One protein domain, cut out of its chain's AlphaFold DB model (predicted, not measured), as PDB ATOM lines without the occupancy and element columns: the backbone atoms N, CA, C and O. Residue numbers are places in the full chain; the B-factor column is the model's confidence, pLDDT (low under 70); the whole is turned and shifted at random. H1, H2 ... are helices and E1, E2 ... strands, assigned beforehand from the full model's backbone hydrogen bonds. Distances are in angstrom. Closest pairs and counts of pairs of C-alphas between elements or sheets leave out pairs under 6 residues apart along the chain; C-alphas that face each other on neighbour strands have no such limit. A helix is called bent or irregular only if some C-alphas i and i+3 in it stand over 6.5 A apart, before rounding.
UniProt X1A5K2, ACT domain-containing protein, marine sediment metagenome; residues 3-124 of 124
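What this domain is: This is residues 3 to 124 of the 124 residues of the protein "ACT domain-containing protein" of marine sediment metagenome (UniProt X1A5K2). Two sheet-and-helix lobes stand one after the other along an elongated body, their sheets only partly face to face with the strands crossed. One lobe is the three-strand sheet E1 E7 E2 with H1 over one face; the other is the four-strand sheet E4 E5 E3 E6 with H3 and H5 over one face. The 122 printed residues run E1 H1 E2 E3 H2 H3 E4 E5 H4 H5 E6 E7, a mixed class with five named helices and seven named strands, both sheets all antiparallel. The whole is compact, with a radius of gyration of the C-alphas of 15.8 A and spans of 50 by 27 by 25 A.

Where its parts are: After residues 3 to 10, E1 takes residues 11 to 17, 19.8 A long, from C-alpha 11 at (14.406, -123.861, 38.432). H1, residues 18 to 29, is 17.3 A long and irregular, with C-alphas 19 and 22 7.2 A apart. E2 is residues 35 to 39, E3 42 to 48 (19.3 A), H2 51 to 54, H3 58 to 68 (15.2 A), E4 73 to 79 (17.1 A) and E5 82 to 88 (19.8 A). H4, residues 91 to 94, is only just irregular, C-alphas 91 and 94 being 6.6 A apart. H5 is residues 96 to 104 (12.8 A), E6 110 to 114, and E7 117 to 123 (19.5 A), ending at C-alpha 123 at (12.086, -126.148, 41.867).

How they stand to each other: E7 pairs with E1 (N 14 and O 120, 3.0 A) and E2 (N 37 and O 121, 2.9 A). H1 runs along E7 at a height over the sheet of 8.5 A; their closest C-alphas are Asn 18 and Tyr 117, 5.1 A. E2 runs on into E3 at 77 degrees, and E6 into E7 at 73 degrees. The two sheets form a sandwich, two sheets face to face, strands at 83 degrees. E3 pairs with E5 (N 45 and O 85, 2.9 A) and E6 (N 46 and O 112, 2.9 A); the hairpin E4 and E5 has N 77 and O 84 at 2.8 A. On the same face, H3 lies over E5 and H5 over E6, and they touch at Met 62 and Leu 100, closest C-alphas 6.7 A. H2 and H4 only graze this sheet. Every O i to N i+4 pair is within hydrogen-bond range in H3, but 6 of 8 in H1 and 3 of 5 in H5; H2 and H4 are too short for one.

The domain as a whole: The farthest C-alphas, Lys 32 and Ser 106, are 50.6 A apart. The printed part has no cut, and its named links are tight. Confidence is under 70 at residues 3 to 9, 91 to 94, 104 to 108, 115 to 116 and 124.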
ATOM      1  N   ASN A   3      19.956-119.071  35.712       58.47
ATOM      2  CA  ASN A   3      20.662-119.701  36.832       58.47
ATOM      3  C   ASN A   3      21.600-120.811  36.321       58.47
ATOM      4  O   ASN A   3      21.364-121.360  35.243       58.47
ATOM      5  N   VAL A   4      22.621-121.170  37.102       58.53
ATOM      6  CA  VAL A   4      23.423-122.382  36.867       58.53
ATOM      7  C   VAL A   4      22.600-123.599  37.321       58.53
ATOM      8  O   VAL A   4      22.054-123.609  38.423       58.53
ATOM      9  N   SER A   5      22.418-124.600  36.455       54.56
ATOM     10  CA  SER A   5      21.545-125.752  36.724       54.56
ATOM     11  C   SER A   5      22.243-126.800  37.595       54.56
ATOM     12  O   SER A   5      23.191-127.430  37.131       54.56
ATOM     13  N   GLU A   6      21.746-127.047  38.809       58.03
ATOM     14  CA  GLU A   6      22.320-128.061  39.714       58.03
ATOM     15  C   GLU A   6      21.624-129.436  39.696       58.03
ATOM     16  O   GLU A   6      22.121-130.354  40.341       58.03
ATOM     17  N   LYS A   7      20.521-129.658  38.963       55.12
ATOM     18  CA  LYS A   7      19.878-130.990  38.817       55.12
ATOM     19  C   LYS A   7      18.837-131.002  37.688       55.12
ATOM     20  O   LYS A   7      18.495-129.947  37.174       55.12
ATOM     21  N   LYS A   8      18.336-132.197  37.326       56.22
ATOM     22  CA  LYS A   8      17.394-132.553  36.224       56.22
ATOM     23  C   LYS A   8      16.059-131.766  36.129       56.22
ATOM     24  O   LYS A   8      15.200-132.158  35.348       56.22
ATOM     25  N   PHE A   9      15.878-130.681  36.877       62.53
ATOM     26  CA  PHE A   9      14.650-129.891  36.936       62.53
ATOM     27  C   PHE A   9      14.929-128.427  36.594       62.53
ATOM     28  O   PHE A   9      15.934-127.854  37.021       62.53
ATOM     29  N   ALA A  10      14.033-127.815  35.821       70.62
ATOM     30  CA  ALA A  10      14.085-126.384  35.565       70.62
ATOM     31  C   ALA A  10      13.754-125.627  36.860       70.62
ATOM     32  O   ALA A  10      12.738-125.895  37.498       70.62
ATOM     33  N   ALA A  11      14.612-124.682  37.246       77.25
ATOM     34  CA  ALA A  11      14.406-123.861  38.432       77.25
ATOM     35  C   ALA A  11      14.067-122.419  38.041       77.25
ATOM     36  O   ALA A  11      14.749-121.810  37.214       77.25
ATOM     37  N   ILE A  12      13.046-121.845  38.676       85.44
ATOM     38  CA  ILE A  12      12.686-120.434  38.515       85.44
ATOM     39  C   ILE A  12      13.339-119.654  39.645       85.44
ATOM     40  O   ILE A  12      13.043-119.873  40.813       85.44
ATOM     41  N   SER A  13      14.232-118.732  39.298       86.94
ATOM     42  CA  SER A  13      14.928-117.898  40.277       86.94
ATOM     43  C   SER A  13      14.538-116.434  40.127       86.94
ATOM     44  O   SER A  13      14.574-115.872  39.024       86.94
ATOM     45  N   PHE A  14      14.189-115.802  41.242       88.38
ATOM     46  CA  PHE A  14      13.824-114.392  41.293       88.38
ATOM     47  C   PHE A  14      14.337-113.739  42.573       88.38
ATOM     48  O   PHE A  14      14.723-114.412  43.524       88.38
ATOM     49  N   THR A  15      14.376-112.409  42.577       89.81
ATOM     50  CA  THR A  15      14.836-111.626  43.727       89.81
ATOM     51  C   THR A  15      13.698-110.801  44.298       89.81
ATOM     52  O   THR A  15      13.013-110.123  43.531       89.81
ATOM     53  N   VAL A  16      13.564-110.774  45.619       90.75
ATOM     54  CA  VAL A  16      12.677-109.849  46.348       90.75
ATOM     55  C   VAL A  16      13.498-108.930  47.236       90.75
ATOM     56  O   VAL A  16      14.647-109.258  47.541       90.75
ATOM     57  N   ARG A  17      12.942-107.784  47.647       89.50
ATOM     58  CA  ARG A  17      13.577-106.995  48.708       89.50
ATOM     59  C   ARG A  17      13.515-107.785  50.015       89.50
ATOM     60  O   ARG A  17      12.572-108.540  50.235       89.50
ATOM     61  N   ASN A  18      14.498-107.597  50.889       86.88
ATOM     62  CA  ASN A  18      14.564-108.327  52.161       86.88
ATOM     63  C   ASN A  18      13.331-108.082  53.046       86.88
ATOM     64  O   ASN A  18      12.871-109.002  53.711       86.88
ATOM     65  N   GLU A  19      12.772-106.872  53.014       90.12
ATOM     66  CA  GLU A  19      11.528-106.515  53.715       90.12
ATOM     67  C   GLU A  19      10.299-107.287  53.200       90.12
ATOM     68  O   GLU A  19       9.406-107.614  53.976       90.12
ATOM     69  N   ASP A  20      10.291-107.662  51.917       92.81
ATOM     70  CA  ASP A  20       9.193-108.398  51.285       92.81
ATOM     71  C   ASP A  20       9.332-109.923  51.462       92.81
ATOM     72  O   ASP A  20       8.470-110.682  51.018       92.81
ATOM     73  N   LEU A  21      10.416-110.403  52.086       90.88
ATOM     74  CA  LEU A  21      10.719-111.833  52.170       90.88
ATOM     75  C   LEU A  21       9.611-112.627  52.868       90.88
ATOM     76  O   LEU A  21       9.235-113.705  52.403       90.88
ATOM     77  N   SER A  22       9.086-112.105  53.976       92.06
ATOM     78  CA  SER A  22       8.025-112.768  54.740       92.06
ATOM     79  C   SER A  22       6.759-112.936  53.903       92.06
ATOM     80  O   SER A  22       6.216-114.038  53.825       92.06
ATOM     81  N   LEU A  23       6.344-111.872  53.208       94.31
ATOM     82  CA  LEU A  23       5.189-111.892  52.314       94.31
ATOM     83  C   LEU A  23       5.400-112.877  51.160       94.31
ATOM     84  O   LEU A  23       4.517-113.667  50.830       94.31
ATOM     85  N   ALA A  24       6.587-112.869  50.558       92.44
ATOM     86  CA  ALA A  24       6.881-113.742  49.435       92.44
ATOM     87  C   ALA A  24       6.869-115.227  49.834       92.44
ATOM     88  O   ALA A  24       6.302-116.048  49.113       92.44
ATOM     89  N   LYS A  25       7.414-115.573  51.009       90.62
ATOM     90  CA  LYS A  25       7.310-116.928  51.575       90.62
ATOM     91  C   LYS A  25       5.857-117.344  51.790       90.62
ATOM     92  O   LYS A  25       5.495-118.464  51.444       90.62
ATOM     93  N   GLU A  26       5.023-116.454  52.327       92.50
ATOM     94  CA  GLU A  26       3.603-116.741  52.546       92.50
ATOM     95  C   GLU A  26       2.877-117.064  51.231       92.50
ATOM     96  O   GLU A  26       2.125-118.036  51.157       92.50
ATOM     97  N   VAL A  27       3.133-116.286  50.175       92.62
ATOM     98  CA  VAL A  27       2.548-116.520  48.847       92.62
ATOM     99  C   VAL A  27       3.038-117.842  48.254       92.62
ATOM    100  O   VAL A  27       2.226-118.620  47.755       92.62
ATOM    101  N   LEU A  28       4.339-118.132  48.333       90.06
ATOM    102  CA  LEU A  28       4.906-119.362  47.776       90.06
ATOM    103  C   LEU A  28       4.436-120.621  48.510       90.06
ATOM    104  O   LEU A  28       4.192-121.630  47.860       90.06
ATOM    105  N   ASN A  29       4.231-120.561  49.827       88.44
ATOM    106  CA  ASN A  29       3.709-121.690  50.606       88.44
ATOM    107  C   ASN A  29       2.294-122.122  50.179       88.44
ATOM    108  O   ASN A  29       1.879-123.240  50.477       88.44
ATOM    109  N   LYS A  30       1.542-121.257  49.480       91.12
ATOM    110  CA  LYS A  30       0.218-121.593  48.923       91.12
ATOM    111  C   LYS A  30       0.321-122.450  47.657       91.12
ATOM    112  O   LYS A  30      -0.655-123.098  47.279       91.12
ATOM    113  N   LEU A  31       1.483-122.474  47.001       87.31
ATOM    114  CA  LEU A  31       1.738-123.312  45.835       87.31
ATOM    115  C   LEU A  31       2.097-124.729  46.299       87.31
ATOM    116  O   LEU A  31       3.040-124.936  47.059       87.31
ATOM    117  N   LYS A  32       1.333-125.724  45.845       82.06
ATOM    118  CA  LYS A  32       1.610-127.135  46.144       82.06
ATOM    119  C   LYS A  32       2.747-127.653  45.260       82.06
ATOM    120  O   LYS A  32       2.893-127.218  44.122       82.06
ATOM    121  N   SER A  33       3.498-128.625  45.778       82.56
ATOM    122  CA  SER A  33       4.507-129.385  45.021       82.56
ATOM    123  C   SER A  33       5.672-128.556  44.472       82.56
ATOM    124  O   SER A  33       6.244-128.912  43.448       82.56
ATOM    125  N   ILE A  34       6.043-127.471  45.155       84.62
ATOM    126  CA  ILE A  34       7.271-126.729  44.861       84.62
ATOM    127  C   ILE A  34       8.243-126.814  46.034       84.62
ATOM    128  O   ILE A  34       7.837-126.807  47.197       84.62
ATOM    129  N   ARG A  35       9.542-126.849  45.737       85.56
ATOM    130  CA  ARG A  35      10.594-126.611  46.734       85.56
ATOM    131  C   ARG A  35      11.094-125.184  46.575       85.56
ATOM    132  O   ARG A  35      11.448-124.782  45.469       85.56
ATOM    133  N   VAL A  36      11.133-124.440  47.678       87.12
ATOM    134  CA  VAL A  36      11.641-123.065  47.712       87.12
ATOM    135  C   VAL A  36      12.951-123.039  48.481       87.12
ATOM    136  O   VAL A  36      12.999-123.424  49.647       87.12
ATOM    137  N   GLU A  37      14.002-122.551  47.839       88.75
ATOM    138  CA  GLU A  37      15.266-122.211  48.488       88.75
ATOM    139  C   GLU A  37      15.403-120.700  48.567       88.75
ATOM    140  O   GLU A  37      15.034-119.986  47.634       88.75
ATOM    141  N   VAL A  38      15.917-120.216  49.693       89.25
ATOM    142  CA  VAL A  38      16.013-118.792  50.004       89.25
ATOM    143  C   VAL A  38      17.449-118.475  50.384       89.25
ATOM    144  O   VAL A  38      17.972-119.079  51.317       89.25
ATOM    145  N   ASP A  39      18.048-117.500  49.706       88.81
ATOM    146  CA  ASP A  39      19.382-116.989  50.017       88.81
ATOM    147  C   ASP A  39      19.343-115.471  50.221       88.81
ATOM    148  O   ASP A  39      19.104-114.695  49.289       88.81
ATOM    149  N   THR A  40      19.536-115.057  51.474       88.00
ATOM    150  CA  THR A  40      19.533-113.653  51.908       88.00
ATOM    151  C   THR A  40      20.918-113.012  51.859       88.00
ATOM    152  O   THR A  40      21.033-111.796  52.037       88.00
ATOM    153  N   ASP A  41      21.975-113.803  51.673       87.19
ATOM    154  CA  ASP A  41      23.360-113.348  51.751       87.19
ATOM    155  C   ASP A  41      23.919-113.041  50.364       87.19
ATOM    156  O   ASP A  41      24.917-113.586  49.901       87.19
ATOM    157  N   ILE A  42      23.238-112.131  49.670       86.94
ATOM    158  CA  ILE A  42      23.537-111.799  48.278       86.94
ATOM    159  C   ILE A  42      23.648-110.291  48.061       86.94
ATOM    160  O   ILE A  42      23.096-109.463  48.792       86.94
ATOM    161  N   ALA A  43      24.356-109.924  47.002       85.88
ATOM    162  CA  ALA A  43      24.369-108.586  46.451       85.88
ATOM    163  C   ALA A  43      24.056-108.651  44.959       85.88
ATOM    164  O   ALA A  43      24.526-109.525  44.230       85.88
ATOM    165  N   LYS A  44      23.272-107.685  44.492       87.44
ATOM    166  CA  LYS A  44      23.013-107.480  43.074       87.44
ATOM    167  C   LYS A  44      23.849-106.311  42.587       87.44
ATOM    168  O   LYS A  44      23.757-105.201  43.113       87.44
ATOM    169  N   VAL A  45      24.632-106.564  41.550       87.56
ATOM    170  CA  VAL A  45      25.487-105.574  40.907       87.56
ATOM    171  C   VAL A  45      25.054-105.434  39.464       87.56
ATOM    172  O   VAL A  45      24.919-106.432  38.760       87.56
ATOM    173  N   ALA A  46      24.814-104.209  39.014       88.31
ATOM    174  CA  ALA A  46      24.376-103.963  37.655       88.31
ATOM    175  C   ALA A  46      25.108-102.791  37.010       88.31
ATOM    176  O   ALA A  46      25.319-101.757  37.642       88.31
ATOM    177  N   ILE A  47      25.423-102.954  35.729       87.25
ATOM    178  CA  ILE A  47      25.795-101.865  34.826       87.25
ATOM    179  C   ILE A  47      24.540-101.502  34.034       87.25
ATOM    180  O   ILE A  47      23.844-102.395  33.542       87.25
ATOM    181  N   VAL A  48      24.226-100.210  33.960       86.81
ATOM    182  CA  VAL A  48      23.015 -99.690  33.311       86.81
ATOM    183  C   VAL A  48      23.376 -98.505  32.431       86.81
ATOM    184  O   VAL A  48      23.941 -97.534  32.922       86.81
ATOM    185  N   GLY A  49      22.999 -98.533  31.157       82.12
ATOM    186  CA  GLY A  49      23.114 -97.368  30.284       82.12
ATOM    187  C   GLY A  49      22.889 -97.685  28.814       82.12
ATOM    188  O   GLY A  49      23.150 -98.795  28.351       82.12
ATOM    189  N   ALA A  50      22.443 -96.677  28.062       76.06
ATOM    190  CA  ALA A  50      22.267 -96.772  26.611       76.06
ATOM    191  C   ALA A  50      23.589 -97.082  25.883       76.06
ATOM    192  O   ALA A  50      23.588 -97.736  24.841       76.06
ATOM    193  N   GLY A  51      24.724 -96.693  26.481       74.19
ATOM    194  CA  GLY A  51      26.062 -96.988  25.970       74.19
ATOM    195  C   GLY A  51      26.404 -98.480  25.880       74.19
ATOM    196  O   GLY A  51      27.364 -98.822  25.200       74.19
ATOM    197  N   MET A  52      25.628 -99.378  26.501       79.81
ATOM    198  CA  MET A  52      25.882-100.824  26.436       79.81
ATOM    199  C   MET A  52      25.695-101.422  25.037       79.81
ATOM    200  O   MET A  52      26.391-102.377  24.706       79.81
ATOM    201  N   GLN A  53      24.796-100.868  24.214       75.44
ATOM    202  CA  GLN A  53      24.600-101.347  22.838       75.44
ATOM    203  C   GLN A  53      25.733-100.901  21.913       75.44
ATOM    204  O   GLN A  53      26.111-101.620  20.994       75.44
ATOM    205  N   THR A  54      26.277 -99.709  22.161       74.94
ATOM    206  CA  THR A  54      27.276 -99.068  21.298       74.94
ATOM    207  C   THR A  54      28.715 -99.351  21.723       74.94
ATOM    208  O   THR A  54      29.634 -99.095  20.952       74.94
ATOM    209  N   HIS A  55      28.927 -99.905  22.922       77.44
ATOM    210  CA  HIS A  55      30.247-100.235  23.460       77.44
ATOM    211  C   HIS A  55      30.332-101.737  23.767       77.44
ATOM    212  O   HIS A  55      30.095-102.159  24.906       77.44
ATOM    213  N   PRO A  56      30.669-102.575  22.769       80.19
ATOM    214  CA  PRO A  56      30.849-104.004  22.987       80.19
ATOM    215  C   PRO A  56      31.982-104.282  23.989       80.19
ATOM    216  O   PRO A  56      32.911-103.496  24.170       80.19
ATOM    217  N   GLY A  57      31.903-105.425  24.671       85.00
ATOM    218  CA  GLY A  57      32.927-105.868  25.625       85.00
ATOM    219  C   GLY A  57      32.763-105.353  27.060       85.00
ATOM    220  O   GLY A  57      33.499-105.795  27.940       85.00
ATOM    221  N   ILE A  58      31.776-104.498  27.349       84.44
ATOM    222  CA  ILE A  58      31.465-104.065  28.727       84.44
ATOM    223  C   ILE A  58      31.090-105.255  29.618       84.44
ATOM    224  O   ILE A  58      31.592-105.369  30.736       84.44
ATOM    225  N   ALA A  59      30.282-106.185  29.098       84.88
ATOM    226  CA  ALA A  59      29.944-107.438  29.777       84.88
ATOM    227  C   ALA A  59      31.198-108.255  30.128       84.88
ATOM    228  O   ALA A  59      31.388-108.654  31.273       84.88
ATOM    229  N   ALA A  60      32.089-108.441  29.150       88.69
ATOM    230  CA  ALA A  60      33.324-109.198  29.324       88.69
ATOM    231  C   ALA A  60      34.246-108.553  30.370       88.69
ATOM    232  O   ALA A  60      34.788-109.254  31.220       88.69
ATOM    233  N   LYS A  61      34.372-107.219  30.368       88.38
ATOM    234  CA  LYS A  61      35.116-106.483  31.400       88.38
ATOM    235  C   LYS A  61      34.502-106.683  32.787       88.38
ATOM    236  O   LYS A  61      35.239-106.921  33.736       88.38
ATOM    237  N   MET A  62      33.172-106.622  32.906       87.69
ATOM    238  CA  MET A  62      32.475-106.857  34.175       87.69
ATOM    239  C   MET A  62      32.775-108.257  34.712       87.69
ATOM    240  O   MET A  62      33.189-108.390  35.860       87.69
ATOM    241  N   PHE A  63      32.621-109.289  33.880       90.56
ATOM    242  CA  PHE A  63      32.888-110.672  34.280       90.56
ATOM    243  C   PHE A  63      34.360-110.900  34.617       90.56
ATOM    244  O   PHE A  63      34.650-111.563  35.608       90.56
ATOM    245  N   LYS A  64      35.283-110.289  33.865       90.19
ATOM    246  CA  LYS A  64      36.717-110.337  34.167       90.19
ATOM    247  C   LYS A  64      37.023-109.745  35.542       90.19
ATOM    248  O   LYS A  64      37.706-110.391  36.317       90.19
ATOM    249  N   ILE A  65      36.482-108.572  35.884       88.25
ATOM    250  CA  ILE A  65      36.703-107.971  37.211       88.25
ATOM    251  C   ILE A  65      36.155-108.857  38.335       88.25
ATOM    252  O   ILE A  65      36.799-108.984  39.374       88.25
ATOM    253  N   LEU A  66      34.975-109.456  38.147       87.94
ATOM    254  CA  LEU A  66      34.401-110.366  39.143       87.94
ATOM    255  C   LEU A  66      35.277-111.618  39.315       87.94
ATOM    256  O   LEU A  66      35.583-111.988  40.446       87.94
ATOM    257  N   ALA A  67      35.757-112.198  38.213       89.44
ATOM    258  CA  ALA A  67      36.670-113.339  38.227       89.44
ATOM    259  C   ALA A  67      38.030-113.000  38.866       89.44
ATOM    260  O   ALA A  67      38.487-113.727  39.740       89.44
ATOM    261  N   ASP A  68      38.639-111.863  38.513       88.81
ATOM    262  CA  ASP A  68      39.924-111.395  39.063       88.81
ATOM    263  C   ASP A  68      39.849-111.131  40.585       88.81
ATOM    264  O   ASP A  68      40.868-111.074  41.277       88.81
ATOM    265  N   LYS A  69      38.637-110.946  41.124       86.44
ATOM    266  CA  LYS A  69      38.364-110.787  42.560       86.44
ATOM    267  C   LYS A  69      37.895-112.062  43.249       86.44
ATOM    268  O   LYS A  69      37.627-112.010  44.456       86.44
ATOM    269  N   ASP A  70      37.856-113.176  42.522       87.38
ATOM    270  CA  ASP A  70      37.391-114.463  43.023       87.38
ATOM    271  C   ASP A  70      35.969-114.335  43.599       87.38
ATOM    272  O   ASP A  70      35.690-114.643  44.760       87.38
ATOM    273  N   ILE A  71      35.083-113.726  42.801       86.69
ATOM    274  CA  ILE A  71      33.669-113.533  43.123       86.69
ATOM    275  C   ILE A  71      32.844-114.386  42.173       86.69
ATOM    276  O   ILE A  71      32.758-114.106  40.974       86.69
ATOM    277  N   ASN A  72      32.206-115.409  42.738       87.12
ATOM    278  CA  ASN A  72      31.312-116.281  41.996       87.12
ATOM    279  C   ASN A  72      30.034-115.539  41.579       87.12
ATOM    280  O   ASN A  72      29.445-114.800  42.373       87.12
ATOM    281  N   ILE A  73      29.593-115.764  40.340       88.75
ATOM    282  CA  ILE A  73      28.333-115.232  39.819       88.75
ATOM    283  C   ILE A  73      27.260-116.311  39.962       88.75
ATOM    284  O   ILE A  73      27.296-117.320  39.267       88.75
ATOM    285  N   GLU A  74      26.274-116.064  40.820       87.44
ATOM    286  CA  GLU A  74      25.153-116.981  41.064       87.44
ATOM    287  C   GLU A  74      24.099-116.903  39.958       87.44
ATOM    288  O   GLU A  74      23.495-117.902  39.573       87.44
ATOM    289  N   MET A  75      23.851-115.695  39.449       88.50
ATOM    290  CA  MET A  75      22.871-115.460  38.393       88.50
ATOM    291  C   MET A  75      23.238-114.277  37.516       88.50
ATOM    292  O   MET A  75      23.734-113.259  38.000       88.50
ATOM    293  N   ILE A  76      22.870-114.378  36.239       90.69
ATOM    294  CA  ILE A  76      22.986-113.292  35.266       90.69
ATOM    295  C   ILE A  76      21.595-112.945  34.728       90.69
ATOM    296  O   ILE A  76      20.758-113.802  34.430       90.69
ATOM    297  N   SER A  77      21.338-111.648  34.599       87.81
ATOM    298  CA  SER A  77      20.169-111.107  33.919       87.81
ATOM    299  C   SER A  77      20.604-109.973  33.010       87.81
ATOM    300  O   SER A  77      21.238-109.024  33.466       87.81
ATOM    301  N   THR A  78      20.235-110.051  31.738       88.12
ATOM    302  CA  THR A  78      20.628-109.072  30.723       88.12
ATOM    303  C   THR A  78      19.408-108.464  30.032       88.12
ATOM    304  O   THR A  78      18.376-109.115  29.883       88.12
ATOM    305  N   SER A  79      19.527-107.203  29.639       86.00
ATOM    306  CA  SER A  79      18.665-106.478  28.713       86.00
ATOM    307  C   SER A  79      19.554-105.614  27.804       86.00
ATOM    308  O   SER A  79      20.738-105.440  28.106       86.00
ATOM    309  N   PRO A  80      19.019-105.009  26.729       83.06
ATOM    310  CA  PRO A  80      19.824-104.212  25.800       83.06
ATOM    311  C   PRO A  80      20.616-103.064  26.450       83.06
ATOM    312  O   PRO A  80      21.608-102.610  25.896       83.06
ATOM    313  N   ILE A  81      20.183-102.585  27.619       86.88
ATOM    314  CA  ILE A  81      20.798-101.454  28.330       86.88
ATOM    315  C   ILE A  81      21.199-101.792  29.770       86.88
ATOM    316  O   ILE A  81      21.474-100.887  30.558       86.88
ATOM    317  N   ARG A  82      21.146-103.070  30.167       87.38
ATOM    318  CA  ARG A  82      21.434-103.479  31.544       87.38
ATOM    319  C   ARG A  82      21.998-104.886  31.604       87.38
ATOM    320  O   ARG A  82      21.342-105.827  31.183       87.38
ATOM    321  N   ILE A  83      23.123-105.054  32.285       89.88
ATOM    322  CA  ILE A  83      23.576-106.365  32.767       89.88
ATOM    323  C   ILE A  83      23.560-106.330  34.282       89.88
ATOM    324  O   ILE A  83      24.094-105.411  34.893       89.88
ATOM    325  N   SER A  84      22.905-107.312  34.888       89.69
ATOM    326  CA  SER A  84      22.846-107.515  36.331       89.69
ATOM    327  C   SER A  84      23.409-108.885  36.669       89.69
ATOM    328  O   SER A  84      22.986-109.883  36.091       89.69
ATOM    329  N   CYS A  85      24.316-108.921  37.635       90.38
ATOM    330  CA  CYS A  85      24.827-110.136  38.244       90.38
ATOM    331  C   CYS A  85      24.365-110.191  39.695       90.38
ATOM    332  O   CYS A  85      24.363-109.167  40.385       90.38
ATOM    333  N   VAL A  86      23.986-111.377  40.151       89.38
ATOM    334  CA  VAL A  86      23.831-111.655  41.576       89.38
ATOM    335  C   VAL A  86      25.040-112.448  42.043       89.38
ATOM    336  O   VAL A  86      25.473-113.372  41.361       89.38
ATOM    337  N   VAL A  87      25.600-112.038  43.174       88.19
ATOM    338  CA  VAL A  87      26.839-112.555  43.763       88.19
ATOM    339  C   VAL A  87      26.631-112.722  45.273       88.19
ATOM    340  O   VAL A  87      25.845-111.972  45.856       88.19
ATOM    341  N   ASN A  88      27.308-113.666  45.928       86.44
ATOM    342  CA  ASN A  88      27.231-113.817  47.391       86.44
ATOM    343  C   ASN A  88      27.789-112.572  48.091       86.44
ATOM    344  O   ASN A  88      28.854-112.115  47.703       86.44
ATOM    345  N   LYS A  89      27.116-112.039  49.115       77.06
ATOM    346  CA  LYS A  89      27.437-110.793  49.835       77.06
ATOM    347  C   LYS A  89      28.710-110.912  50.689       77.06
ATOM    348  O   LYS A  89      28.700-110.799  51.908       77.06
ATOM    349  N   SER A  90      29.858-111.030  50.035       72.12
ATOM    350  CA  SER A  90      31.161-111.030  50.694       72.12
ATOM    351  C   SER A  90      31.598-109.616  51.109       72.12
ATOM    352  O   SER A  90      31.317-108.628  50.424       72.12
ATOM    353  N   ARG A  91      32.403-109.495  52.181       61.72
ATOM    354  CA  ARG A  91      33.091-108.234  52.556       61.72
ATOM    355  C   ARG A  91      33.903-107.631  51.398       61.72
ATOM    356  O   ARG A  91      34.071-106.415  51.355       61.72
ATOM    357  N   LYS A  92      34.328-108.450  50.425       62.69
ATOM    358  CA  LYS A  92      35.023-108.030  49.191       62.69
ATOM    359  C   LYS A  92      34.202-107.062  48.310       62.69
ATOM    360  O   LYS A  92      34.736-106.475  47.374       62.69
ATOM    361  N   HIS A  93      32.907-106.876  48.586       64.38
ATOM    362  CA  HIS A  93      31.993-106.104  47.738       64.38
ATOM    363  C   HIS A  93      32.107-104.587  47.857       64.38
ATOM    364  O   HIS A  93      31.686-103.886  46.935       64.38
ATOM    365  N   GLN A  94      32.657-104.060  48.955       62.72
ATOM    366  CA  GLN A  94      32.772-102.605  49.132       62.72
ATOM    367  C   GLN A  94      33.614-101.963  48.008       62.72
ATOM    368  O   GLN A  94      33.263-100.890  47.510       62.72
ATOM    369  N   ASP A  95      34.614-102.689  47.498       72.25
ATOM    370  CA  ASP A  95      35.484-102.241  46.407       72.25
ATOM    371  C   ASP A  95      34.933-102.509  44.999       72.25
ATOM    372  O   ASP A  95      35.357-101.860  44.039       72.25
ATOM    373  N   LEU A  96      33.955-103.411  44.845       73.88
ATOM    374  CA  LEU A  96      33.374-103.739  43.533       73.88
ATOM    375  C   LEU A  96      32.784-102.515  42.847       73.88
ATOM    376  O   LEU A  96      32.934-102.343  41.640       73.88
ATOM    377  N   SER A  97      32.144-101.644  43.626       74.31
ATOM    378  CA  SER A  97      31.586-100.389  43.129       74.31
ATOM    379  C   SER A  97      32.636 -99.533  42.431       74.31
ATOM    380  O   SER A  97      32.391 -98.992  41.355       74.31
ATOM    381  N   LYS A  98      33.824 -99.447  43.027       77.62
ATOM    382  CA  LYS A  98      34.935 -98.631  42.557       77.62
ATOM    383  C   LYS A  98      35.592 -99.264  41.335       77.62
ATOM    384  O   LYS A  98      35.843 -98.570  40.356       77.62
ATOM    385  N   LEU A  99      35.796-100.579  41.361       77.00
ATOM    386  CA  LEU A  99      36.395-101.332  40.256       77.00
ATOM    387  C   LEU A  99      35.513-101.315  39.013       77.00
ATOM    388  O   LEU A  99      35.986-101.043  37.914       77.00
ATOM    389  N   LEU A 100      34.211-101.532  39.182       75.19
ATOM    390  CA  LEU A 100      33.280-101.462  38.067       75.19
ATOM    391  C   LEU A 100      33.178-100.030  37.527       75.19
ATOM    392  O   LEU A 100      33.041 -99.863  36.318       75.19
ATOM    393  N   LYS A 101      33.295 -98.989  38.370       77.12
ATOM    394  CA  LYS A 101      33.316 -97.589  37.896       77.12
ATOM    395  C   LYS A 101      34.472 -97.342  36.921       77.12
ATOM    396  O   LYS A 101      34.294 -96.600  35.958       77.12
ATOM    397  N   MET A 102      35.612 -98.013  37.106       76.69
ATOM    398  CA  MET A 102      36.743 -97.940  36.171       76.69
ATOM    399  C   MET A 102      36.433 -98.560  34.800       76.69
ATOM    400  O   MET A 102      37.048 -98.164  33.814       76.69
ATOM    401  N   ILE A 103      35.472 -99.491  34.703       73.19
ATOM    402  CA  ILE A 103      35.030-100.054  33.413       73.19
ATOM    403  C   ILE A 103      34.296 -99.001  32.582       73.19
ATOM    404  O   ILE A 103      34.442 -98.987  31.359       73.19
ATOM    405  N   ILE A 104      33.481 -98.164  33.231       68.38
ATOM    406  CA  ILE A 104      32.550 -97.274  32.532       68.38
ATOM    407  C   ILE A 104      33.196 -95.973  32.047       68.38
ATOM    408  O   ILE A 104      32.759 -95.440  31.033       68.38
ATOM    409  N   GLY A 105      34.222 -95.455  32.733       66.19
ATOM    410  CA  GLY A 105      34.900 -94.209  32.342       66.19
ATOM    411  C   GLY A 105      33.940 -93.033  32.073       66.19
ATOM    412  O   GLY A 105      32.916 -92.900  32.738       66.19
ATOM    413  N   SER A 106      34.264 -92.198  31.076       57.88
ATOM    414  CA  SER A 106      33.472 -91.037  30.613       57.88
ATOM    415  C   SER A 106      32.213 -91.400  29.805       57.88
ATOM    416  O   SER A 106      31.664 -90.550  29.104       57.88
ATOM    417  N   VAL A 107      31.774 -92.662  29.828       61.38
ATOM    418  CA  VAL A 107      30.623 -93.123  29.045       61.38
ATOM    419  C   VAL A 107      29.326 -92.871  29.822       61.38
ATOM    420  O   VAL A 107      29.299 -92.950  31.047       61.38
ATOM    421  N   LEU A 108      28.226 -92.599  29.110       66.62
ATOM    422  CA  LEU A 108      26.864 -92.447  29.652       66.62
ATOM    423  C   LEU A 108      26.305 -93.783  30.199       66.62
ATOM    424  O   LEU A 108      25.323 -94.325  29.682       66.62
ATOM    425  N   MET A 109      26.937 -94.362  31.221       76.56
ATOM    426  CA  MET A 109      26.392 -95.490  31.984       76.56
ATOM    427  C   MET A 109      26.647 -95.314  33.484       76.56
ATOM    428  O   MET A 109      27.579 -94.638  33.909       76.56
ATOM    429  N   GLY A 110      25.796 -95.934  34.296       78.06
ATOM    430  CA  GLY A 110      25.882 -95.940  35.750       78.06
ATOM    431  C   GLY A 110      26.030 -97.351  36.312       78.06
ATOM    432  O   GLY A 110      25.704 -98.345  35.658       78.06
ATOM    433  N   ILE A 111      26.495 -97.429  37.560       81.44
ATOM    434  CA  ILE A 111      26.488 -98.666  38.348       81.44
ATOM    435  C   ILE A 111      25.418 -98.583  39.412       81.44
ATOM    436  O   ILE A 111      25.324 -97.601  40.147       81.44
ATOM    437  N   GLN A 112      24.670 -99.669  39.530       80.50
ATOM    438  CA  GLN A 112      23.692 -99.869  40.578       80.50
ATOM    439  C   GLN A 112      24.124-101.056  41.436       80.50
ATOM    440  O   GLN A 112      24.296-102.170  40.940       80.50
ATOM    441  N   LEU A 113      24.293-100.804  42.732       74.44
ATOM    442  CA  LEU A 113      24.609-101.807  43.745       74.44
ATOM    443  C   LEU A 113      23.469-101.898  44.737       74.44
ATOM    444  O   LEU A 113      22.996-100.881  45.241       74.44
ATOM    445  N   GLN A 114      23.027-103.120  45.005       74.25
ATOM    446  CA  GLN A 114      21.905-103.372  45.888       74.25
ATOM    447  C   GLN A 114      22.177-104.572  46.798       74.25
ATOM    448  O   GLN A 114      22.355-105.689  46.320       74.25
ATOM    449  N   ASN A 115      22.151-104.337  48.113       66.38
ATOM    450  CA  ASN A 115      22.508-105.323  49.149       66.38
ATOM    451  C   ASN A 115      21.312-105.776  50.014       66.38
ATOM    452  O   ASN A 115      21.512-106.415  51.051       66.38
ATOM    453  N   LEU A 116      20.092-105.383  49.628       68.56
ATOM    454  CA  LEU A 116      18.832-105.634  50.343       68.56
ATOM    455  C   LEU A 116      17.909-106.568  49.555       68.56
ATOM    456  O   LEU A 116      16.700-106.356  49.520       68.56
ATOM    457  N   TYR A 117      18.481-107.555  48.872       75.38
ATOM    458  CA  TYR A 117      17.712-108.514  48.092       75.38
ATOM    459  C   TYR A 117      17.971-109.930  48.578       75.38
ATOM    460  O   TYR A 117      19.044-110.227  49.091       75.38
ATOM    461  N   THR A 118      16.978-110.786  48.379       74.19
ATOM    462  CA  THR A 118      17.030-112.218  48.660       74.19
ATOM    463  C   THR A 118      16.712-112.965  47.375       74.19
ATOM    464  O   THR A 118      15.751-112.609  46.688       74.19
ATOM    465  N   ILE A 119      17.507-113.976  47.031       81.25
ATOM    466  CA  ILE A 119      17.187-114.896  45.942       81.25
ATOM    467  C   ILE A 119      16.209-115.922  46.480       81.25
ATOM    468  O   ILE A 119      16.433-116.518  47.530       81.25
ATOM    469  N   MET A 120      15.151-116.160  45.717       76.31
ATOM    470  CA  MET A 120      14.310-117.331  45.877       76.31
ATOM    471  C   MET A 120      14.408-118.193  44.629       76.31
ATOM    472  O   MET A 120      14.186-117.706  43.517       76.31
ATOM    473  N   ARG A 121      14.761-119.465  44.820       77.81
ATOM    474  CA  ARG A 121      14.774-120.490  43.773       77.81
ATOM    475  C   ARG A 121      13.596-121.431  44.002       77.81
ATOM    476  O   ARG A 121      13.457-121.997  45.083       77.81
ATOM    477  N   ILE A 122      12.750-121.574  42.992       77.31
ATOM    478  CA  ILE A 122      11.631-122.512  42.949       77.31
ATOM    479  C   ILE A 122      12.051-123.694  42.084       77.31
ATOM    480  O   ILE A 122      12.465-123.494  40.943       77.31
ATOM    481  N   PHE A 123      11.896-124.903  42.604       78.00
ATOM    482  CA  PHE A 123      12.086-126.148  41.867       78.00
ATOM    483  C   PHE A 123      10.728-126.843  41.702       78.00
ATOM    484  O   PHE A 123       9.982-126.944  42.684       78.00
ATOM    485  N   GLN A 124      10.429-127.280  40.475       62.31
ATOM    486  CA  GLN A 124       9.265-128.095  40.099       62.31
ATOM    487  C   GLN A 124       9.702-129.507  39.731       62.31
ATOM    488  O   GLN A 124      10.766-129.621  39.084       62.31
TER     489      GLN A 124